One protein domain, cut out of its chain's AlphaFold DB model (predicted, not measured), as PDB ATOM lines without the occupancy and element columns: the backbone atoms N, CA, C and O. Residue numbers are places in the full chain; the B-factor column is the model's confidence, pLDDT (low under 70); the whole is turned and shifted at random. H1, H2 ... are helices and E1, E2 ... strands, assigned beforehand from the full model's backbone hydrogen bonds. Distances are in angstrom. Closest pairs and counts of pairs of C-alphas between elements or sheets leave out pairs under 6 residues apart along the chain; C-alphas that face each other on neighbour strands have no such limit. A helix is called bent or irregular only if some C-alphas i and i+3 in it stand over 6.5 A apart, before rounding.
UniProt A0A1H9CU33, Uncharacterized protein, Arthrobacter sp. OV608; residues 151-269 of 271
ATOM      1  N   ARG A 151     -33.071  28.776  21.029       82.50
ATOM      2  CA  ARG A 151     -32.086  28.638  22.105       82.50
ATOM      3  C   ARG A 151     -31.452  29.988  22.405       82.50
ATOM      4  O   ARG A 151     -31.134  30.756  21.497       82.50
ATOM      5  N   GLU A 152     -31.241  30.242  23.687       82.38
ATOM      6  CA  GLU A 152     -30.510  31.402  24.183       82.38
ATOM      7  C   GLU A 152     -29.017  31.082  24.259       82.38
ATOM      8  O   GLU A 152     -28.608  30.060  24.811       82.38
ATOM      9  N   TYR A 153     -28.195  31.978  23.725       78.94
ATOM     10  CA  TYR A 153     -26.743  31.916  23.806       78.94
ATOM     11  C   TYR A 153     -26.231  33.186  24.455       78.94
ATOM     12  O   TYR A 153     -26.475  34.288  23.962       78.94
ATOM     13  N   LYS A 154     -25.492  33.018  25.545       77.00
ATOM     14  CA  LYS A 154     -24.805  34.106  26.227       77.00
ATOM     15  C   LYS A 154     -23.332  34.073  25.846       77.00
ATOM     16  O   LYS A 154     -22.682  33.043  26.025       77.00
ATOM     17  N   ASP A 155     -22.819  35.165  25.296       80.00
ATOM     18  CA  ASP A 155     -21.390  35.279  25.007       80.00
ATOM     19  C   ASP A 155     -20.573  35.638  26.263       80.00
ATOM     20  O   ASP A 155     -21.104  35.766  27.372       80.00
ATOM     21  N   ARG A 156     -19.249  35.755  26.096       78.50
ATOM     22  CA  ARG A 156     -18.309  36.042  27.192       78.50
ATOM     23  C   ARG A 156     -18.513  37.429  27.804       78.50
ATOM     24  O   ARG A 156     -18.246  37.593  28.990       78.50
ATOM     25  N   ASP A 157     -19.034  38.372  27.024       82.38
ATOM     26  CA  ASP A 157     -19.337  39.740  27.455       82.38
ATOM     27  C   ASP A 157     -20.741  39.843  28.076       82.38
ATOM     28  O   ASP A 157     -21.165  40.892  28.560       82.38
ATOM     29  N   GLY A 158     -21.472  38.726  28.108       74.81
ATOM     30  CA  GLY A 158     -22.788  38.609  28.706       74.81
ATOM     31  C   GLY A 158     -23.935  39.024  27.793       74.81
ATOM     32  O   GLY A 158     -25.080  39.028  28.255       74.81
ATOM     33  N   LYS A 159     -23.669  39.317  26.516       80.44
ATOM     34  CA  LYS A 159     -24.699  39.600  25.517       80.44
ATOM     35  C   LYS A 159     -25.470  38.319  25.220       80.44
ATOM     36  O   LYS A 159     -24.895  37.260  24.964       80.44
ATOM     37  N   ILE A 160     -26.794  38.431  25.254       79.81
ATOM     38  CA  ILE A 160     -27.710  37.339  24.930       79.81
ATOM     39  C   ILE A 160     -28.072  37.439  23.449       79.81
ATOM     40  O   ILE A 160     -28.425  38.507  22.950       79.81
ATOM     41  N   THR A 161     -27.985  36.315  22.753       85.25
ATOM     42  CA  THR A 161     -28.452  36.138  21.378       85.25
ATOM     43  C   THR A 161     -29.407  34.955  21.328       85.25
ATOM     44  O   THR A 161     -29.258  34.000  22.091       85.25
ATOM     45  N   TYR A 162     -30.391  35.015  20.437       88.50
ATOM     46  CA  TYR A 162     -31.353  33.937  20.232       88.50
ATOM     47  C   TYR A 162     -31.056  33.276  18.894       88.50
ATOM     48  O   TYR A 162     -30.886  33.963  17.888       88.50
ATOM     49  N   ARG A 163     -30.968  31.947  18.877       92.25
ATOM     50  CA  ARG A 163     -30.738  31.173  17.651       92.25
ATOM     51  C   ARG A 163     -31.765  30.071  17.525       92.25
ATOM     52  O   ARG A 163     -32.159  29.486  18.531       92.25
ATOM     53  N   ILE A 164     -32.172  29.754  16.305       93.94
ATOM     54  CA  ILE A 164     -33.064  28.629  16.057       93.94
ATOM     55  C   ILE A 164     -32.290  27.343  16.367       93.94
ATOM     56  O   ILE A 164     -31.153  27.138  15.925       93.94
ATOM     57  N   ASN A 165     -32.911  26.467  17.146       89.62
ATOM     58  CA  ASN A 165     -32.351  25.202  17.574       89.62
ATOM     59  C   ASN A 165     -32.125  24.278  16.367       89.62
ATOM     60  O   ASN A 165     -33.071  23.750  15.787       89.62
ATOM     61  N   ARG A 166     -30.861  24.054  15.994       90.38
ATOM     62  CA  ARG A 166     -30.498  23.190  14.858       90.38
ATOM     63  C   ARG A 166     -30.722  21.701  15.119       90.38
ATOM     64  O   ARG A 166     -30.761  20.943  14.161       90.38
ATOM     65  N   GLU A 167     -30.881  21.303  16.380       87.38
ATOM     66  CA  GLU A 167     -31.245  19.938  16.781       87.38
ATOM     67  C   GLU A 167     -32.767  19.728  16.791       87.38
ATOM     68  O   GLU A 167     -33.231  18.619  17.040       87.38
ATOM     69  N   ASN A 168     -33.564  20.773  16.532       87.56
ATOM     70  CA  ASN A 168     -35.010  20.630  16.438       87.56
ATOM     71  C   ASN A 168     -35.376  19.695  15.263       87.56
ATOM     72  O   ASN A 168     -34.904  19.941  14.147       87.56
ATOM     73  N   PRO A 169     -36.231  18.670  15.473       84.69
ATOM     74  CA  PRO A 169     -36.627  17.722  14.435       84.69
ATOM     75  C   PRO A 169     -37.149  18.354  13.146       84.69
ATOM     76  O   PRO A 169     -36.868  17.842  12.069       84.69
ATOM     77  N   VAL A 170     -37.847  19.491  13.208       86.31
ATOM     78  CA  VAL A 170     -38.301  20.205  12.003       86.31
ATOM     79  C   VAL A 170     -37.104  20.670  11.165       86.31
ATOM     80  O   VAL A 170     -37.068  20.501   9.945       86.31
ATOM     81  N   VAL A 171     -36.083  21.215  11.830       91.00
ATOM     82  CA  VAL A 171     -34.875  21.741  11.186       91.00
ATOM     83  C   VAL A 171     -33.998  20.609  10.657       91.00
ATOM     84  O   VAL A 171     -33.551  20.676   9.510       91.00
ATOM     85  N   THR A 172     -33.759  19.561  11.451       89.94
ATOM     86  CA  THR A 172     -32.926  18.423  11.028       89.94
ATOM     87  C   THR A 172     -33.552  17.694   9.844       89.94
ATOM     88  O   THR A 172     -32.863  17.421   8.859       89.94
ATOM     89  N   GLN A 173     -34.871  17.484   9.862       84.50
ATOM     90  CA  GLN A 173     -35.595  16.869   8.752       84.50
ATOM     91  C   GLN A 173     -35.438  17.659   7.453       84.50
ATOM     92  O   GLN A 173     -35.209  17.055   6.403       84.50
ATOM     93  N   LEU A 174     -35.510  18.993   7.506       87.62
ATOM     94  CA  LEU A 174     -35.305  19.839   6.332       87.62
ATOM     95  C   LEU A 174     -33.858  19.772   5.818       87.62
ATOM     96  O   LEU A 174     -33.643  19.594   4.620       87.62
ATOM     97  N   MET A 175     -32.870  19.846   6.714       90.38
ATOM     98  CA  MET A 175     -31.448  19.732   6.355       90.38
ATOM     99  C   MET A 175     -31.130  18.399   5.669       90.38
ATOM    100  O   MET A 175     -30.349  18.345   4.720       90.38
ATOM    101  N   GLU A 176     -31.749  17.315   6.129       87.88
ATOM    102  CA  GLU A 176     -31.591  15.986   5.541       87.88
ATOM    103  C   GLU A 176     -32.415  15.801   4.256       87.88
ATOM    104  O   GLU A 176     -32.114  14.912   3.465       87.88
ATOM    105  N   ALA A 177     -33.464  16.604   4.032       85.44
ATOM    106  CA  ALA A 177     -34.227  16.624   2.777       85.44
ATOM    107  C   ALA A 177     -33.430  17.188   1.615       85.44
ATOM    108  O   ALA A 177     -33.618  16.785   0.472       85.44
ATOM    109  N   ALA A 178     -32.605  18.175   1.936       88.38
ATOM    110  CA  ALA A 178     -31.952  19.034   0.977       88.38
ATOM    111  C   ALA A 178     -30.439  19.034   1.238       88.38
ATOM    112  O   ALA A 178     -29.880  20.081   1.569       88.38
ATOM    113  N   PRO A 179     -29.746  17.885   1.091       89.38
ATOM    114  CA  PRO A 179     -28.311  17.790   1.364       89.38
ATOM    115  C   PRO A 179     -27.485  18.776   0.524       89.38
ATOM    116  O   PRO A 179     -26.486  19.298   1.006       89.38
ATOM    117  N   GLY A 180     -27.934  19.087  -0.698       93.75
ATOM    118  CA  GLY A 180     -27.296  20.075  -1.575       93.75
ATOM    119  C   GLY A 180     -27.626  21.541  -1.273       93.75
ATOM    120  O   GLY A 180     -27.069  22.401  -1.937       93.75
ATOM    121  N   ALA A 181     -28.522  21.827  -0.321       94.38
ATOM    122  CA  ALA A 181     -28.965  23.188   0.017       94.38
ATOM    123  C   ALA A 181     -28.746  23.545   1.502       94.38
ATOM    124  O   ALA A 181     -29.303  24.513   2.026       94.38
ATOM    125  N   GLN A 182     -27.975  22.731   2.229       94.38
ATOM    126  CA  GLN A 182     -27.811  22.906   3.672       94.38
ATOM    127  C   GLN A 182     -27.150  24.238   4.035       94.38
ATOM    128  O   GLN A 182     -27.510  24.842   5.045       94.38
ATOM    129  N   ASP A 183     -26.195  24.712   3.235       95.12
ATOM    130  CA  ASP A 183     -25.511  25.977   3.504       95.12
ATOM    131  C   ASP A 183     -26.430  27.178   3.273       95.12
ATOM    132  O   ASP A 183     -26.429  28.119   4.067       95.12
ATOM    133  N   GLU A 184     -27.271  27.122   2.247       96.62
ATOM    134  CA  GLU A 184     -28.317  28.094   1.953       96.62
ATOM    135  C   GLU A 184     -29.338  28.144   3.091       96.62
ATOM    136  O   GLU A 184     -29.652  29.228   3.588       96.62
ATOM    137  N   ILE A 185     -29.787  26.983   3.583       95.69
ATOM    138  CA  ILE A 185     -30.694  26.893   4.736       95.69
ATOM    139  C   ILE A 185     -30.029  27.493   5.983       95.69
ATOM    140  O   ILE A 185     -30.637  28.311   6.673       95.69
ATOM    141  N   ARG A 186     -28.764  27.155   6.274       95.06
ATOM    142  CA  ARG A 186     -28.026  27.734   7.415       95.06
ATOM    143  C   ARG A 186     -27.917  29.253   7.306       95.06
ATOM    144  O   ARG A 186     -28.065  29.935   8.321       95.06
ATOM    145  N   ARG A 187     -27.660  29.783   6.106       96.25
ATOM    146  CA  ARG A 187     -27.578  31.230   5.846       96.25
ATOM    147  C   ARG A 187     -28.922  31.912   6.048       96.25
ATOM    148  O   ARG A 187     -28.954  32.948   6.705       96.25
ATOM    149  N   LEU A 188     -30.008  31.323   5.550       96.88
ATOM    150  CA  LEU A 188     -31.364  31.834   5.747       96.88
ATOM    151  C   LEU A 188     -31.729  31.880   7.233       96.88
ATOM    152  O   LEU A 188     -32.148  32.921   7.733       96.88
ATOM    153  N   LEU A 189     -31.526  30.776   7.955       95.94
ATOM    154  CA  LEU A 189     -31.827  30.721   9.384       95.94
ATOM    155  C   LEU A 189     -30.989  31.744  10.156       95.94
ATOM    156  O   LEU A 189     -31.525  32.469  10.987       95.94
ATOM    157  N   ARG A 190     -29.694  31.872   9.836       95.94
ATOM    158  CA  ARG A 190     -28.836  32.891  10.447       95.94
ATOM    159  C   ARG A 190     -29.314  34.309  10.140       95.94
ATOM    160  O   ARG A 190     -29.293  35.151  11.025       95.94
ATOM    161  N   PHE A 191     -29.753  34.584   8.914       97.19
ATOM    162  CA  PHE A 191     -30.311  35.885   8.557       97.19
ATOM    163  C   PHE A 191     -31.514  36.236   9.444       97.19
ATOM    164  O   PHE A 191     -31.545  37.328  10.005       97.19
ATOM    165  N   VAL A 192     -32.452  35.304   9.645       96.94
ATOM    166  CA  VAL A 192     -33.605  35.502  10.545       96.94
ATOM    167  C   VAL A 192     -33.153  35.741  11.990       96.94
ATOM    168  O   VAL A 192     -33.653  36.645  12.649       96.94
ATOM    169  N   GLU A 193     -32.183  34.970  12.479       94.69
ATOM    170  CA  GLU A 193     -31.650  35.091  13.845       94.69
ATOM    171  C   GLU A 193     -30.980  36.449  14.103       94.69
ATOM    172  O   GLU A 193     -31.205  37.064  15.144       94.69
ATOM    173  N   GLU A 194     -30.174  36.934  13.154       94.06
ATOM    174  CA  GLU A 194     -29.420  38.192  13.278       94.06
ATOM    175  C   GLU A 194     -30.307  39.433  13.050       94.06
ATOM    176  O   GLU A 194     -29.923  40.541  13.421       94.06
ATOM    177  N   THR A 195     -31.494  39.262  12.456       94.69
ATOM    178  CA  THR A 195     -32.438  40.355  12.151       94.69
ATOM    179  C   THR A 195     -33.656  40.396  13.072       94.69
ATOM    180  O   THR A 195     -34.569  41.191  12.846       94.69
ATOM    181  N   LEU A 196     -33.671  39.594  14.144       92.56
ATOM    182  CA  LEU A 196     -34.730  39.641  15.150       92.56
ATOM    183  C   LEU A 196     -34.913  41.069  15.708       92.56
ATOM    184  O   LEU A 196     -33.962  41.637  16.257       92.56
ATOM    185  N   PRO A 197     -36.128  41.652  15.655       91.56
ATOM    186  CA  PRO A 197     -36.386  43.030  16.077       91.56
ATOM    187  C   PRO A 197     -36.538  43.140  17.606       91.56
ATOM    188  O   PRO A 197     -37.566  43.578  18.123       91.56
ATOM    189  N   LEU A 198     -35.499  42.746  18.350       85.81
ATOM    190  CA  LEU A 198     -35.523  42.646  19.815       85.81
ATOM    191  C   LEU A 198     -35.923  43.961  20.498       85.81
ATOM    192  O   LEU A 198     -36.679  43.936  21.464       85.81
ATOM    193  N   THR A 199     -35.474  45.108  19.981       85.75
ATOM    194  CA  THR A 199     -35.826  46.426  20.531       85.75
ATOM    195  C   THR A 199     -37.324  46.707  20.432       85.75
ATOM    196  O   THR A 199     -37.919  47.172  21.397       85.75
ATOM    197  N   GLN A 200     -37.951  46.400  19.294       87.25
ATOM    198  CA  GLN A 200     -39.391  46.616  19.109       87.25
ATOM    199  C   GLN A 200     -40.207  45.665  19.987       87.25
ATOM    200  O   GLN A 200     -41.158  46.091  20.633       87.25
ATOM    201  N   ILE A 201     -39.793  44.395  20.068       84.44
ATOM    202  CA  ILE A 201     -40.407  43.412  20.970       84.44
ATOM    203  C   ILE A 201     -40.328  43.910  22.420       84.44
ATOM    204  O   ILE A 201     -41.328  43.880  23.130       84.44
ATOM    205  N   ALA A 202     -39.166  44.414  22.850       76.12
ATOM    206  CA  ALA A 202     -38.981  44.942  24.198       76.12
ATOM    207  C   ALA A 202     -39.870  46.165  24.486       76.12
ATOM    208  O   ALA A 202     -40.414  46.248  25.583       76.12
ATOM    209  N   ILE A 203     -40.054  47.070  23.516       76.88
ATOM    210  CA  ILE A 203     -40.973  48.216  23.640       76.88
ATOM    211  C   ILE A 203     -42.409  47.727  23.851       76.88
ATOM    212  O   ILE A 203     -43.034  48.111  24.830       76.88
ATOM    213  N   HIS A 204     -42.902  46.810  23.010       78.75
ATOM    214  CA  HIS A 204     -44.256  46.265  23.170       78.75
ATOM    215  C   HIS A 204     -44.456  45.596  24.537       78.75
ATOM    216  O   HIS A 204     -45.474  45.813  25.193       78.75
ATOM    217  N   VAL A 205     -43.468  44.821  24.996       71.38
ATOM    218  CA  VAL A 205     -43.513  44.192  26.325       71.38
ATOM    219  C   VAL A 205     -43.534  45.245  27.438       71.38
ATOM    220  O   VAL A 205     -44.292  45.095  28.395       71.38
ATOM    221  N   ALA A 206     -42.730  46.308  27.327       68.38
ATOM    222  CA  ALA A 206     -42.684  47.393  28.308       68.38
ATOM    223  C   ALA A 206     -43.993  48.199  28.361       68.38
ATOM    224  O   ALA A 206     -44.431  48.569  29.448       68.38
ATOM    225  N   ASP A 207     -44.651  48.388  27.216       74.50
ATOM    226  CA  ASP A 207     -45.958  49.046  27.100       74.50
ATOM    227  C   ASP A 207     -47.119  48.177  27.619       74.50
ATOM    228  O   ASP A 207     -48.288  48.547  27.517       74.50
ATOM    229  N   GLY A 208     -46.820  47.000  28.179       58.00
ATOM    230  CA  GLY A 208     -47.830  46.081  28.694       58.00
ATOM    231  C   GLY A 208     -48.684  45.453  27.594       58.00
ATOM    232  O   GLY A 208     -49.713  44.847  27.900       58.00
ATOM    233  N   ILE A 209     -48.257  45.554  26.327       61.25
ATOM    234  CA  ILE A 209     -48.806  44.752  25.239       61.25
ATOM    235  C   ILE A 209     -48.317  43.328  25.496       61.25
ATOM    236  O   ILE A 209     -47.266  42.901  25.015       61.25
ATOM    237  N   GLU A 210     -49.060  42.590  26.325       55.31
ATOM    238  CA  GLU A 210     -48.828  41.165  26.511       55.31
ATOM    239  C   GLU A 210     -48.931  40.509  25.130       55.31
ATOM    240  O   GLU A 210     -50.015  40.370  24.567       55.31
ATOM    241  N   SER A 211     -47.796  40.089  24.561       56.22
ATOM    242  CA  SER A 211     -47.784  39.238  23.375       56.22
ATOM    243  C   SER A 211     -48.212  37.831  23.801       56.22
ATOM    244  O   SER A 211     -47.409  36.903  23.920       56.22
ATOM    245  N   SER A 212     -49.502  37.675  24.094       55.09
ATOM    246  CA  SER A 212     -50.134  36.398  24.435       55.09
ATOM    247  C   SER A 212     -50.214  35.456  23.235       55.09
ATOM    248  O   SER A 212     -50.631  34.314  23.404       55.09
ATOM    249  N   HIS A 213     -49.762  35.903  22.058       64.00
ATOM    250  CA  HIS A 213     -49.826  35.146  20.821       64.00
ATOM    251  C   HIS A 213     -49.046  33.841  20.921       64.00
ATOM    252  O   HIS A 213     -47.855  33.819  21.244       64.00
ATOM    253  N   ARG A 214     -49.739  32.724  20.745       69.56
ATOM    254  CA  ARG A 214     -49.141  31.392  20.618       69.56
ATOM    255  C   ARG A 214     -48.610  31.229  19.191       69.56
ATOM    256  O   ARG A 214     -49.267  31.708  18.271       69.56
ATOM    257  N   PRO A 215     -47.448  30.586  18.963       76.88
ATOM    258  CA  PRO A 215     -47.061  30.223  17.602       76.88
ATOM    259  C   PRO A 215     -48.201  29.427  16.970       76.88
ATOM    260  O   PRO A 215     -48.609  28.450  17.583       76.88
ATOM    261  N   TYR A 216     -48.694  29.841  15.798       82.88
ATOM    262  CA  TYR A 216     -49.876  29.272  15.129       82.88
ATOM    263  C   TYR A 216     -51.214  29.456  15.881       82.88
ATOM    264  O   TYR A 216     -52.132  28.637  15.757       82.88
ATOM    265  N   GLU A 217     -51.368  30.499  16.704       80.31
ATOM    266  CA  GLU A 217     -52.658  30.800  17.336       80.31
ATOM    267  C   GLU A 217     -53.754  31.009  16.285       80.31
ATOM    268  O   GLU A 217     -53.560  31.733  15.315       80.31
ATOM    269  N   GLY A 218     -54.896  30.341  16.460       81.38
ATOM    270  CA  GLY A 218     -55.991  30.359  15.484       81.38
ATOM    271  C   GLY A 218     -55.764  29.501  14.230       81.38
ATOM    272  O   GLY A 218     -56.717  29.274  13.490       81.38
ATOM    273  N   ASN A 219     -54.566  28.941  14.025       88.75
ATOM    274  CA  ASN A 219     -54.182  28.213  12.808       88.75
ATOM    275  C   ASN A 219     -53.976  26.708  13.057       88.75
ATOM    276  O   ASN A 219     -52.978  26.121  12.646       88.75
ATOM    277  N   ALA A 220     -54.931  26.052  13.723       87.38
ATOM    278  CA  ALA A 220     -54.842  24.622  14.054       87.38
ATOM    279  C   ALA A 220     -54.604  23.716  12.826       87.38
ATOM    280  O   ALA A 220     -53.898  22.714  12.921       87.38
ATOM    281  N   ASN A 221     -55.151  24.086  11.664       90.25
ATOM    282  CA  ASN A 221     -54.976  23.331  10.422       90.25
ATOM    283  C   ASN A 221     -53.520  23.318   9.934       90.25
ATOM    284  O   ASN A 221     -53.069  22.296   9.428       90.25
ATOM    285  N   GLU A 222     -52.782  24.416  10.107       91.12
ATOM    286  CA  GLU A 222     -51.360  24.487   9.744       91.12
ATOM    287  C   GLU A 222     -50.522  23.612  10.677       91.12
ATOM    288  O   GLU A 222     -49.706  22.827  10.209       91.12
ATOM    289  N   VAL A 223     -50.805  23.645  11.985       91.69
ATOM    290  CA  VAL A 223     -50.139  22.763  12.957       91.69
ATOM    291  C   VAL A 223     -50.386  21.292  12.623       91.69
ATOM    292  O   VAL A 223     -49.460  20.486  12.667       91.69
ATOM    293  N   MET A 224     -51.628  20.936  12.280       93.19
ATOM    294  CA  MET A 224     -51.988  19.579  11.870       93.19
ATOM    295  C   MET A 224     -51.254  19.162  10.587       93.19
ATOM    296  O   MET A 224     -50.770  18.036  10.505       93.19
ATOM    297  N   ALA A 225     -51.158  20.055   9.598       91.81
ATOM    298  CA  ALA A 225     -50.456  19.792   8.345       91.81
ATOM    299  C   ALA A 225     -48.945  19.607   8.556       91.81
ATOM    300  O   ALA A 225     -48.366  18.659   8.027       91.81
ATOM    301  N   ASP A 226     -48.320  20.456   9.375       91.44
ATOM    302  CA  ASP A 226     -46.901  20.347   9.723       91.44
ATOM    303  C   ASP A 226     -46.617  19.057  10.519       91.44
ATOM    304  O   ASP A 226     -45.605  18.387  10.286       91.44
ATOM    305  N   LEU A 227     -47.529  18.668  11.422       93.94
ATOM    306  CA  LEU A 227     -47.435  17.421  12.187       93.94
ATOM    307  C   LEU A 227     -47.526  16.194  11.269       93.94
ATOM    308  O   LEU A 227     -46.684  15.301  11.364       93.94
ATOM    309  N   ASP A 228     -48.516  16.167  10.372       93.50
ATOM    310  CA  ASP A 228     -48.715  15.105   9.377       93.50
ATOM    311  C   ASP A 228     -47.475  14.952   8.489       93.50
ATOM    312  O   ASP A 228     -46.909  13.860   8.379       93.50
ATOM    313  N   PHE A 229     -46.986  16.068   7.943       91.38
ATOM    314  CA  PHE A 229     -45.804  16.105   7.089       91.38
ATOM    315  C   PHE A 229     -44.569  15.508   7.776       91.38
ATOM    316  O   PHE A 229     -43.878  14.659   7.204       91.38
ATOM    317  N   LEU A 230     -44.276  15.922   9.013       91.56
ATOM    318  CA  LEU A 230     -43.103  15.432   9.738       91.56
ATOM    319  C   LEU A 230     -43.255  13.981  10.187       91.56
ATOM    320  O   LEU A 230     -42.292  13.217  10.094       91.56
ATOM    321  N   CYS A 231     -44.450  13.587  10.633       92.75
ATOM    322  CA  CYS A 231     -44.729  12.217  11.045       92.75
ATOM    323  C   CYS A 231     -44.519  11.247   9.873       92.75
ATOM    324  O   CYS A 231     -43.704  10.330   9.985       92.75
ATOM    325  N   GLN A 232     -45.144  11.514   8.719       91.12
ATOM    326  CA  GLN A 232     -44.990  10.702   7.504       91.12
ATOM    327  C   GLN A 232     -43.526  10.589   7.068       91.12
ATOM    328  O   GLN A 232     -43.044   9.543   6.631       91.12
ATOM    329  N   ARG A 233     -42.775  11.678   7.200       89.25
ATOM    330  CA  ARG A 233     -41.364  11.711   6.835       89.25
ATOM    331  C   ARG A 233     -40.493  10.863   7.764       89.25
ATOM    332  O   ARG A 233     -39.585  10.180   7.288       89.25
ATOM    333  N   MET A 234     -40.757  10.890   9.071       88.88
ATOM    334  CA  MET A 234     -40.079  10.033  10.049       88.88
ATOM    335  C   MET A 234     -40.402   8.555   9.807       88.88
ATOM    336  O   MET A 234     -39.496   7.720   9.848       88.88
ATOM    337  N   THR A 235     -41.656   8.237   9.481       91.00
ATOM    338  CA  THR A 235     -42.097   6.854   9.251       91.00
ATOM    339  C   THR A 235     -41.544   6.269   7.960       91.00
ATOM    340  O   THR A 235     -41.078   5.133   7.945       91.00
ATOM    341  N   ASN A 236     -41.463   7.072   6.895       87.69
ATOM    342  CA  ASN A 236     -40.835   6.669   5.632       87.69
ATOM    343  C   ASN A 236     -39.338   6.341   5.777       87.69
ATOM    344  O   ASN A 236     -38.751   5.718   4.896       87.69
ATOM    345  N   ARG A 237     -38.713   6.742   6.890       84.69
ATOM    346  CA  ARG A 237     -37.317   6.437   7.236       84.69
ATOM    347  C   ARG A 237     -37.177   5.277   8.226       84.69
ATOM    348  O   ARG A 237     -36.100   5.072   8.775       84.69
ATOM    349  N   GLY A 238     -38.248   4.512   8.440       86.38
ATOM    350  CA  GLY A 238     -38.236   3.279   9.227       86.38
ATOM    351  C   GLY A 238     -38.481   3.468  10.722       86.38
ATOM    352  O   GLY A 238     -38.352   2.506  11.476       86.38
ATOM    353  N   ARG A 239     -38.834   4.676  11.169       88.19
ATOM    354  CA  ARG A 239     -39.280   4.898  12.547       88.19
ATOM    355  C   ARG A 239     -40.752   4.514  12.675       88.19
ATOM    356  O   ARG A 239     -41.539   4.776  11.771       88.19
ATOM    357  N   ASP A 240     -41.142   3.898  13.779       92.88
ATOM    358  CA  ASP A 240     -42.547   3.577  14.001       92.88
ATOM    359  C   ASP A 240     -43.371   4.849  14.292       92.88
ATOM    360  O   ASP A 240     -42.861   5.844  14.818       92.88
ATOM    361  N   VAL A 241     -44.655   4.818  13.921       92.12
ATOM    362  CA  VAL A 241     -45.572   5.968  14.032       92.12
ATOM    363  C   VAL A 241     -45.708   6.430  15.485       92.12
ATOM    364  O   VAL A 241     -45.719   7.632  15.748       92.12
ATOM    365  N   ALA A 242     -45.771   5.492  16.434       89.38
ATOM    366  CA  ALA A 242     -45.960   5.794  17.848       89.38
ATOM    367  C   ALA A 242     -44.766   6.543  18.439       89.38
ATOM    368  O   ALA A 242     -44.942   7.592  19.059       89.38
ATOM    369  N   THR A 243     -43.551   6.073  18.177       88.56
ATOM    370  CA  THR A 243     -42.323   6.741  18.607       88.56
ATOM    371  C   THR A 243     -42.153   8.081  17.895       88.56
ATOM    372  O   THR A 243     -41.759   9.056  18.528       88.56
ATOM    373  N   ALA A 244     -42.481   8.185  16.600       90.44
ATOM    374  CA  ALA A 244     -42.444   9.466  15.892       90.44
ATOM    375  C   ALA A 244     -43.387  10.502  16.528       90.44
ATOM    376  O   ALA A 244     -42.987  11.646  16.737       90.44
ATOM    377  N   LEU A 245     -44.612  10.107  16.885       90.94
ATOM    378  CA  LEU A 245     -45.572  11.001  17.533       90.94
ATOM    379  C   LEU A 245     -45.220  11.321  18.982       90.94
ATOM    380  O   LEU A 245     -45.443  12.451  19.412       90.94
ATOM    381  N   ASN A 246     -44.655  10.372  19.729       87.69
ATOM    382  CA  ASN A 246     -44.155  10.641  21.073       87.69
ATOM    383  C   ASN A 246     -43.040  11.698  21.036       87.69
ATOM    384  O   ASN A 246     -43.119  12.681  21.767       87.69
ATOM    385  N   ASP A 247     -42.077  11.563  20.123       86.44
ATOM    386  CA  ASP A 247     -41.009  12.552  19.951       86.44
ATOM    387  C   ASP A 247     -41.555  13.912  19.504       86.44
ATOM    388  O   ASP A 247     -41.226  14.936  20.094       86.44
ATOM    389  N   LEU A 248     -42.430  13.952  18.491       89.94
ATOM    390  CA  LEU A 248     -43.003  15.214  18.012       89.94
ATOM    391  C   LEU A 248     -43.850  15.908  19.085       89.94
ATOM    392  O   LEU A 248     -43.869  17.134  19.129       89.94
ATOM    393  N   SER A 249     -44.479  15.163  20.000       88.06
ATOM    394  CA  SER A 249     -45.265  15.737  21.102       88.06
ATOM    395  C   SER A 249     -44.447  16.572  22.098       88.06
ATOM    396  O   SER A 249     -45.026  17.337  22.868       88.06
ATOM    397  N   THR A 250     -43.112  16.488  22.074       82.75
ATOM    398  CA  THR A 250     -42.224  17.312  22.916       82.75
ATOM    399  C   THR A 250     -41.552  18.459  22.165       82.75
ATOM    400  O   THR A 250     -40.860  19.284  22.771       82.75
ATOM    401  N   VAL A 251     -41.782  18.557  20.855       84.94
ATOM    402  CA  VAL A 251     -41.140  19.518  19.953       84.94
ATOM    403  C   VAL A 251     -42.071  20.701  19.708       84.94
ATOM    404  O   VAL A 251     -43.253  20.523  19.425       84.94
ATOM    405  N   GLU A 252     -41.561  21.930  19.785       82.94
ATOM    406  CA  GLU A 252     -42.333  23.097  19.338       82.94
ATOM    407  C   GLU A 252     -42.503  23.106  17.803       82.94
ATOM    408  O   GLU A 252     -41.526  22.857  17.090       82.94
ATOM    409  N   PRO A 253     -43.700  23.448  17.280       83.88
ATOM    410  CA  PRO A 253     -44.849  23.981  18.019       83.88
ATOM    411  C   PRO A 253     -45.796  22.911  18.594       83.88
ATOM    412  O   PRO A 253     -46.640  23.255  19.418       83.88
ATOM    413  N   PHE A 254     -45.681  21.642  18.194       89.00
ATOM    414  CA  PHE A 254     -46.652  20.575  18.497       89.00
ATOM    415  C   PHE A 254     -46.857  20.329  19.983       89.00
ATOM    416  O   PHE A 254     -47.977  20.067  20.410       89.00
ATOM    417  N   SER A 255     -45.796  20.472  20.773       82.50
ATOM    418  CA  SER A 255     -45.853  20.330  22.221       82.50
ATOM    419  C   SER A 255     -46.875  21.276  22.844       82.50
ATOM    420  O   SER A 255     -47.595  20.905  23.769       82.50
ATOM    421  N   LEU A 256     -47.025  22.474  22.287       78.38
ATOM    422  CA  LEU A 256     -48.025  23.413  22.752       78.38
ATOM    423  C   LEU A 256     -49.452  22.901  22.456       78.38
ATOM    424  O   LEU A 256     -50.386  23.294  23.153       78.38
ATOM    425  N   TYR A 257     -49.658  22.101  21.396       86.19
ATOM    426  CA  TYR A 257     -50.960  21.671  20.850       86.19
ATOM    427  C   TYR A 257     -51.280  20.193  21.180       86.19
ATOM    428  O   TYR A 257     -51.500  19.401  20.256       86.19
ATOM    429  N   PRO A 258     -51.329  19.769  22.462       85.94
ATOM    430  CA  PRO A 258     -51.574  18.370  22.814       85.94
ATOM    431  C   PRO A 258     -52.927  17.861  22.303       85.94
ATOM    432  O   PRO A 258     -53.046  16.687  21.975       85.94
ATOM    433  N   GLU A 259     -53.930  18.735  22.183       87.56
ATOM    434  CA  GLU A 259     -55.231  18.420  21.594       87.56
ATOM    435  C   GLU A 259     -55.131  18.025  20.115       87.56
ATOM    436  O   GLU A 259     -55.784  17.077  19.685       87.56
ATOM    437  N   ILE A 260     -54.273  18.703  19.347       91.44
ATOM    438  CA  ILE A 260     -54.048  18.398  17.928       91.44
ATOM    439  C   ILE A 260     -53.253  17.102  17.804       91.44
ATOM    440  O   ILE A 260     -53.598  16.251  16.988       91.44
ATOM    441  N   VAL A 261     -52.229  16.916  18.646       90.88
ATOM    442  CA  VAL A 261     -51.445  15.673  18.684       90.88
ATOM    443  C   VAL A 261     -52.336  14.477  19.034       90.88
ATOM    444  O   VAL A 261     -52.238  13.439  18.383       90.88
ATOM    445  N   ALA A 262     -53.235  14.618  20.013       89.44
ATOM    446  CA  ALA A 262     -54.186  13.574  20.394       89.44
ATOM    447  C   ALA A 262     -55.178  13.252  19.265       89.44
ATOM    448  O   ALA A 262     -55.368  12.083  18.935       89.44
ATOM    449  N   ALA A 263     -55.749  14.271  18.615       91.56
ATOM    450  CA  ALA A 263     -56.635  14.069  17.468       91.56
ATOM    451  C   ALA A 263     -55.914  13.390  16.288       91.56
ATOM    452  O   ALA A 263     -56.485  12.544  15.599       91.56
ATOM    453  N   TYR A 264     -54.640  13.727  16.055       93.81
ATOM    454  CA  TYR A 264     -53.836  13.080  15.021       93.81
ATOM    455  C   TYR A 264     -53.547  11.611  15.356       93.81
ATOM    456  O   TYR A 264     -53.687  10.752  14.490       93.81
ATOM    457  N   LYS A 265     -53.192  11.312  16.612       92.25
ATOM    458  CA  LYS A 265     -53.008   9.945  17.126       92.25
ATOM    459  C   LYS A 265     -54.232   9.059  16.884       92.25
ATOM    460  O   LYS A 265     -54.098   7.969  16.331       92.25
ATOM    461  N   GLU A 266     -55.421   9.570  17.206       90.69
ATOM    462  CA  GLU A 266     -56.693   8.889  16.943       90.69
ATOM    463  C   GLU A 266     -56.893   8.635  15.440       90.69
ATOM    464  O   GLU A 266     -57.196   7.513  15.034       90.69
ATOM    465  N   LYS A 267     -56.626   9.642  14.593       90.44
ATOM    466  CA  LYS A 267     -56.719   9.528  13.127       90.44
ATOM    467  C   LYS A 267     -55.817   8.427  12.552       90.44
ATOM    468  O   LYS A 267     -56.209   7.787  11.577       90.44
ATOM    469  N   VAL A 268     -54.620   8.221  13.107       90.38
ATOM    470  CA  VAL A 268     -53.654   7.218  12.613       90.38
ATOM    471  C   VAL A 268     -53.703   5.880  13.361       90.38
ATOM    472  O   VAL A 268     -52.930   4.981  13.034       90.38
ATOM    473  N   GLY A 269     -54.611   5.722  14.329       85.56
ATOM    474  CA  GLY A 269     -54.825   4.467  15.055       85.56
ATOM    475  C   GLY A 269     -53.718   4.114  16.053       85.56
ATOM    476  O   GLY A 269     -53.383   2.940  16.196       85.56
TER     477      GLY A 269
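This is residues 151 to 269 of the 271 residues of an uncharacterized protein of Arthrobacter sp. OV608 (UniProt A0A1H9CU33). Picture a loose, open model with a head of three helices at one end, where H5 and H6 run side by side and H4 packs slantwise on both. From this head, H1 leads at a corner into H2, a long arm whose last part packs on the small strand hairpin E1 and E2; beyond it residues 202 to 208 stick out, and a long unnamed link folds back to H4. The printed part has 119 residues, with two named strands and then six named helices in the order E1 E2 H1 H2 H3 H4 H5 H6; the sheet, E1 - E2, is antiparallel and the class is mostly helix. The whole is loose, with a radius of gyration of the C-alphas of 17.0 A and spans of 48 by 38 by 22 A.

Begin at E1, residues 151 to 154, which forms a hairpin with E2, residues 160 to 164; look for N 151 and O 163, 2.8 A apart and within hydrogen-bond range. Next comes H1, residues 169 to 177. H2, residues 179 to 194, touches H1 only just and only at the corner, with 3 pairs of C-alphas within 8 A, the closest those of Met 175 and Gln 182, 5.5 A apart. At the other end of H2, the closest C-alphas of E2 and H2 are those of Arg 163 and Glu 193, 5.5 A apart. H3, residues 198 to 206, touches no helix. The hub is H4, residues 220 to 235; with residues 230 to 233 alone it only just touches H1, with 3 pairs of C-alphas within 8 A, the closest those of Val 170 and Leu 230, 7.1 A apart. H5, residues 241 to 248, touches H4 at a steep tilt of 57 degrees, closest at C-alphas 235 and 241, 6.0 A. H6, residues 258 to 268, touches H4 at a steep tilt of 53 degrees, closest at C-alphas 224 and 260, 6.5 A. H5 and H6 are close but not clearly touching, at a shallow tilt of 16 degrees, opposite ways; their closest C-alphas, 245 and 265, are 7.5 A apart. Every O i to N i+4 pair is within hydrogen-bond range in H1, H3, H4, H5 and H6, and 10 of 12 are in H2.

Find C-alpha 151 at (-32.086, 28.638, 22.105), where E1 begins. H2 runs 23.7 A from C-alpha 179 to C-alpha 194; it is irregular, with C-alphas 180 and 183 8.0 A apart. H4 starts at C-alpha 220, (-54.842, 24.622, 14.054), and runs 22.4 A. H6 runs 15.3 A and ends at C-alpha 268, (-53.654, 7.218, 12.613).

The two C-alphas farthest apart are those of Asp 157 and Gly 269, 51.5 A. The printed part has no cut. The link from H3 to H4, 13 residues, is long. Look for low confidence at residue 206, which belongs to H3, and at residues 208 to 214 in this link: they are under 70 in pLDDT, against a mean of 86.2 for the printed part.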